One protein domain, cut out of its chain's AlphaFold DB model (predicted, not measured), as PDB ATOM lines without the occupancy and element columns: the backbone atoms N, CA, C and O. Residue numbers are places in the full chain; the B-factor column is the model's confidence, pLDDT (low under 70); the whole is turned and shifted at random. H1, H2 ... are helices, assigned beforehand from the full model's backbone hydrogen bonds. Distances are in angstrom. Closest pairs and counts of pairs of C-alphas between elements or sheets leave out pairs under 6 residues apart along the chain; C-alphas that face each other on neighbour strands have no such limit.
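This is residues 692 to 735 of the 735 residues of an uncharacterized protein of Theileria equi strain WA (UniProt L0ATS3). Two helices, H1 and then H2, meet near their ends as a wide, open V, with the link of residues 710 to 717 looping out at the corner. The free ends, residues 692 to 702 and 726 to 735, stick out from the corner and make the length. The printed part has 44 residues, two named helices and no named strand; its class is all helix. It is loose, with a radius of gyration of the C-alphas of 13.0 A and spans of 44 by 21 by 14 A.

H1, residues 693 to 709, touches H2, residues 718 to 731, through residues 703 to 707 of H1 and 718 to 722 of H2 alone. Their closest C-alphas, those of Lys 707 and Leu 718, are 6.0 A apart. They run the same way at a steep tilt of 59 degrees. In both helices every O i to N i+4 pair is within hydrogen-bond range.

H1 begins at C-alpha 693 (14.389, 17.239, 6.455) and is 24.6 A long. H2, 19.6 A long, ends at C-alpha 731 (-14.187, 36.624, 18.749).

The farthest C-alphas, of Ser 693 and Val 735, are 45.1 A apart. The printed part has no cut, and its link is short. Residues 732 to 735 have pLDDT under 70.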
ATOM      1  N   SER A 692      15.037  21.998   5.661       85.81
ATOM      2  CA  SER A 692      15.767  20.789   6.019       85.81
ATOM      3  C   SER A 692      14.797  19.659   6.373       85.81
ATOM      4  O   SER A 692      13.729  19.874   6.954       85.81
ATOM      5  N   SER A 693      15.188  18.417   6.089       80.19
ATOM      6  CA  SER A 693      14.389  17.239   6.455       80.19
ATOM      7  C   SER A 693      14.090  17.179   7.963       80.19
ATOM      8  O   SER A 693      13.050  16.663   8.365       80.19
ATOM      9  N   SER A 694      14.955  17.767   8.798       80.00
ATOM     10  CA  SER A 694      14.730  18.024  10.227       80.00
ATOM     11  C   SER A 694      13.522  18.930  10.494       80.00
ATOM     12  O   SER A 694      12.602  18.511  11.195       80.00
ATOM     13  N   GLU A 695      13.477  20.131   9.911       79.38
ATOM     14  CA  GLU A 695      12.382  21.101  10.100       79.38
ATOM     15  C   GLU A 695      11.041  20.577   9.565       79.38
ATOM     16  O   GLU A 695       9.983  20.848  10.142       79.38
ATOM     17  N   LEU A 696      11.067  19.776   8.494       80.50
ATOM     18  CA  LEU A 696       9.871  19.127   7.952       80.50
ATOM     19  C   LEU A 696       9.346  18.022   8.889       80.50
ATOM     20  O   LEU A 696       8.139  17.929   9.128       80.50
ATOM     21  N   ILE A 697      10.240  17.227   9.489       86.12
ATOM     22  CA  ILE A 697       9.886  16.228  10.512       86.12
ATOM     23  C   ILE A 697       9.354  16.902  11.788       86.12
ATOM     24  O   ILE A 697       8.405  16.401  12.396       86.12
ATOM     25  N   GLU A 698       9.927  18.028  12.213       82.44
ATOM     26  CA  GLU A 698       9.456  18.773  13.387       82.44
ATOM     27  C   GLU A 698       8.119  19.475  13.141       82.44
ATOM     28  O   GLU A 698       7.217  19.360  13.975       82.44
ATOM     29  N   GLY A 699       7.924  20.061  11.957       85.25
ATOM     30  CA  GLY A 699       6.626  20.557  11.500       85.25
ATOM     31  C   GLY A 699       5.542  19.478  11.546       85.25
ATOM     32  O   GLY A 699       4.462  19.702  12.095       85.25
ATOM     33  N   TYR A 700       5.844  18.270  11.059       87.56
ATOM     34  CA  TYR A 700       4.900  17.151  11.097       87.56
ATOM     35  C   TYR A 700       4.599  16.665  12.529       87.56
ATOM     36  O   TYR A 700       3.449  16.348  12.847       87.56
ATOM     37  N   LYS A 701       5.594  16.655  13.433       88.25
ATOM     38  CA  LYS A 701       5.377  16.375  14.869       88.25
ATOM     39  C   LYS A 701       4.452  17.419  15.504       88.25
ATOM     40  O   LYS A 701       3.488  17.035  16.167       88.25
ATOM     41  N   ALA A 702       4.708  18.708  15.280       84.25
ATOM     42  CA  ALA A 702       3.896  19.802  15.811       84.25
ATOM     43  C   ALA A 702       2.448  19.729  15.298       84.25
ATOM     44  O   ALA A 702       1.508  19.702  16.093       84.25
ATOM     45  N   ALA A 703       2.260  19.572  13.985       84.75
ATOM     46  CA  ALA A 703       0.946  19.413  13.367       84.75
ATOM     47  C   ALA A 703       0.186  18.180  13.909       84.75
ATOM     48  O   ALA A 703      -1.007  18.259  14.206       84.75
ATOM     49  N   SER A 704       0.881  17.058  14.140       83.81
ATOM     50  CA  SER A 704       0.315  15.849  14.762       83.81
ATOM     51  C   SER A 704      -0.119  16.060  16.224       83.81
ATOM     52  O   SER A 704      -1.098  15.459  16.672       83.81
ATOM     53  N   ILE A 705       0.564  16.932  16.976       85.62
ATOM     54  CA  ILE A 705       0.161  17.325  18.337       85.62
ATOM     55  C   ILE A 705      -1.084  18.221  18.287       85.62
ATOM     56  O   ILE A 705      -2.065  17.918  18.966       85.62
ATOM     57  N   ILE A 706      -1.097  19.258  17.440       84.38
ATOM     58  CA  ILE A 706      -2.256  20.157  17.276       84.38
ATOM     59  C   ILE A 706      -3.495  19.353  16.845       84.38
ATOM     60  O   ILE A 706      -4.565  19.510  17.429       84.38
ATOM     61  N   LYS A 707      -3.341  18.400  15.915       90.38
ATOM     62  CA  LYS A 707      -4.408  17.481  15.489       90.38
ATOM     63  C   LYS A 707      -5.031  16.701  16.649       90.38
ATOM     64  O   LYS A 707      -6.251  16.562  16.701       90.38
ATOM     65  N   LYS A 708      -4.210  16.202  17.580       87.12
ATOM     66  CA  LYS A 708      -4.684  15.483  18.775       87.12
ATOM     67  C   LYS A 708      -5.412  16.412  19.746       87.12
ATOM     68  O   LYS A 708      -6.452  16.019  20.258       87.12
ATOM     69  N   LEU A 709      -4.893  17.624  19.965       85.06
ATOM     70  CA  LEU A 709      -5.493  18.627  20.857       85.06
ATOM     71  C   LEU A 709      -6.848  19.138  20.343       85.06
ATOM     72  O   LEU A 709      -7.766  19.337  21.130       85.06
ATOM     73  N   LEU A 710      -6.988  19.309  19.027       90.06
ATOM     74  CA  LEU A 710      -8.234  19.724  18.375       90.06
ATOM     75  C   LEU A 710      -9.171  18.549  18.025       90.06
ATOM     76  O   LEU A 710     -10.221  18.764  17.424       90.06
ATOM     77  N   HIS A 711      -8.802  17.308  18.368       91.75
ATOM     78  CA  HIS A 711      -9.550  16.079  18.058       91.75
ATOM     79  C   HIS A 711      -9.912  15.882  16.565       91.75
ATOM     80  O   HIS A 711     -10.908  15.236  16.228       91.75
ATOM     81  N   VAL A 712      -9.086  16.402  15.652       94.50
ATOM     82  CA  VAL A 712      -9.341  16.382  14.201       94.50
ATOM     83  C   VAL A 712      -9.018  15.006  13.606       94.50
ATOM     84  O   VAL A 712      -8.006  14.389  13.943       94.50
ATOM     85  N   GLN A 713      -9.863  14.512  12.694       86.31
ATOM     86  CA  GLN A 713      -9.732  13.159  12.128       86.31
ATOM     87  C   GLN A 713      -8.713  13.067  10.973       86.31
ATOM     88  O   GLN A 713      -7.854  12.180  10.985       86.31
ATOM     89  N   SER A 714      -8.741  13.988  10.005       91.38
ATOM     90  CA  SER A 714      -7.793  14.068   8.872       91.38
ATOM     91  C   SER A 714      -6.605  15.000   9.177       91.38
ATOM     92  O   SER A 714      -6.502  15.533  10.282       91.38
ATOM     93  N   MET A 715      -5.637  15.127   8.262       85.62
ATOM     94  CA  MET A 715      -4.667  16.241   8.299       85.62
ATOM     95  C   MET A 715      -5.222  17.474   7.573       85.62
ATOM     96  O   MET A 715      -5.077  18.575   8.078       85.62
ATOM     97  N   GLU A 716      -5.947  17.279   6.472       87.62
ATOM     98  CA  GLU A 716      -6.574  18.341   5.663       87.62
ATOM     99  C   GLU A 716      -7.490  19.266   6.488       87.62
ATOM    100  O   GLU A 716      -7.524  20.478   6.294       87.62
ATOM    101  N   SER A 717      -8.223  18.713   7.461       89.88
ATOM    102  CA  SER A 717      -9.099  19.493   8.345       89.88
ATOM    103  C   SER A 717      -8.357  20.165   9.511       89.88
ATOM    104  O   SER A 717      -8.995  20.857  10.302       89.88
ATOM    105  N   LEU A 718      -7.036  19.979   9.647       89.44
ATOM    106  CA  LEU A 718      -6.240  20.559  10.732       89.44
ATOM    107  C   LEU A 718      -6.195  22.083  10.645       89.44
ATOM    108  O   LEU A 718      -6.419  22.744  11.655       89.44
ATOM    109  N   VAL A 719      -5.935  22.622   9.448       88.19
ATOM    110  CA  VAL A 719      -5.909  24.071   9.214       88.19
ATOM    111  C   VAL A 719      -7.287  24.680   9.503       88.19
ATOM    112  O   VAL A 719      -7.361  25.451  10.455       88.19
ATOM    113  N   PRO A 720      -8.398  24.276   8.846       88.50
ATOM    114  CA  PRO A 720      -9.727  24.812   9.154       88.50
ATOM    115  C   PRO A 720     -10.110  24.744  10.640       88.50
ATOM    116  O   PRO A 720     -10.667  25.701  11.172       88.50
ATOM    117  N   ALA A 721      -9.786  23.645  11.333       86.62
ATOM    118  CA  ALA A 721     -10.077  23.502  12.757       86.62
ATOM    119  C   ALA A 721      -9.207  24.407  13.649       86.62
ATOM    120  O   ALA A 721      -9.703  24.927  14.646       86.62
ATOM    121  N   PHE A 722      -7.931  24.613  13.307       87.94
ATOM    122  CA  PHE A 722      -7.036  25.505  14.047       87.94
ATOM    123  C   PHE A 722      -7.394  26.976  13.815       87.94
ATOM    124  O   PHE A 722      -7.522  27.729  14.782       87.94
ATOM    125  N   THR A 723      -7.662  27.369  12.567       85.81
ATOM    126  CA  THR A 723      -8.135  28.714  12.217       85.81
ATOM    127  C   THR A 723      -9.456  29.019  12.929       85.81
ATOM    128  O   THR A 723      -9.561  30.049  13.592       85.81
ATOM    129  N   ALA A 724     -10.423  28.092  12.917       88.25
ATOM    130  CA  ALA A 724     -11.679  28.239  13.659       88.25
ATOM    131  C   ALA A 724     -11.481  28.260  15.188       88.25
ATOM    132  O   ALA A 724     -12.169  29.003  15.885       88.25
ATOM    133  N   PHE A 725     -10.544  27.479  15.741       88.62
ATOM    134  CA  PHE A 725     -10.219  27.519  17.171       88.62
ATOM    135  C   PHE A 725      -9.674  28.891  17.593       88.62
ATOM    136  O   PHE A 725     -10.117  29.432  18.605       88.62
ATOM    137  N   VAL A 726      -8.753  29.475  16.816       88.81
ATOM    138  CA  VAL A 726      -8.196  30.798  17.131       88.81
ATOM    139  C   VAL A 726      -9.216  31.908  16.872       88.81
ATOM    140  O   VAL A 726      -9.372  32.772  17.729       88.81
ATOM    141  N   GLN A 727      -9.984  31.852  15.780       85.19
ATOM    142  CA  GLN A 727     -11.081  32.797  15.534       85.19
ATOM    143  C   GLN A 727     -12.080  32.810  16.696       85.19
ATOM    144  O   GLN A 727     -12.319  33.873  17.254       85.19
ATOM    145  N   ASN A 728     -12.558  31.645  17.151       85.31
ATOM    146  CA  ASN A 728     -13.461  31.547  18.305       85.31
ATOM    147  C   ASN A 728     -12.852  32.084  19.616       85.31
ATOM    148  O   ASN A 728     -13.595  32.499  20.498       85.31
ATOM    149  N   ARG A 729     -11.520  32.073  19.770       81.81
ATOM    150  CA  ARG A 729     -10.818  32.640  20.939       81.81
ATOM    151  C   ARG A 729     -10.610  34.153  20.852       81.81
ATOM    152  O   ARG A 729     -10.538  34.799  21.891       81.81
ATOM    153  N   LEU A 730     -10.512  34.700  19.643       80.94
ATOM    154  CA  LEU A 730     -10.404  36.139  19.391       80.94
ATOM    155  C   LEU A 730     -11.783  36.820  19.342       80.94
ATOM    156  O   LEU A 730     -11.901  37.981  19.719       80.94
ATOM    157  N   SER A 731     -12.824  36.104  18.903       80.38
ATOM    158  CA  SER A 731     -14.187  36.624  18.749       80.38
ATOM    159  C   SER A 731     -15.060  36.493  19.998       80.38
ATOM    160  O   SER A 731     -16.142  37.074  20.029       80.38
ATOM    161  N   THR A 732     -14.646  35.738  21.022       66.44
ATOM    162  CA  THR A 732     -15.307  35.790  22.335       66.44
ATOM    163  C   THR A 732     -15.087  37.170  22.955       66.44
ATOM    164  O   THR A 732     -13.936  37.488  23.271       66.44
ATOM    165  N   PRO A 733     -16.137  37.992  23.160       49.47
ATOM    166  CA  PRO A 733     -15.976  39.272  23.834       49.47
ATOM    167  C   PRO A 733     -15.485  39.038  25.264       49.47
ATOM    168  O   PRO A 733     -15.916  38.097  25.934       49.47
ATOM    169  N   LYS A 734     -14.576  39.899  25.729       58.31
ATOM    170  CA  LYS A 734     -14.143  39.920  27.130       58.31
ATOM    171  C   LYS A 734     -15.337  40.380  27.977       58.31
ATOM    172  O   LYS A 734     -15.857  41.467  27.734       58.31
ATOM    173  N   VAL A 735     -15.770  39.522  28.902       47.91
ATOM    174  CA  VAL A 735     -16.839  39.760  29.892       47.91
ATOM    175  C   VAL A 735     -16.205  40.167  31.214       47.91
ATOM    176  O   VAL A 735     -15.184  39.529  31.555       47.91
TER     177      VAL A 735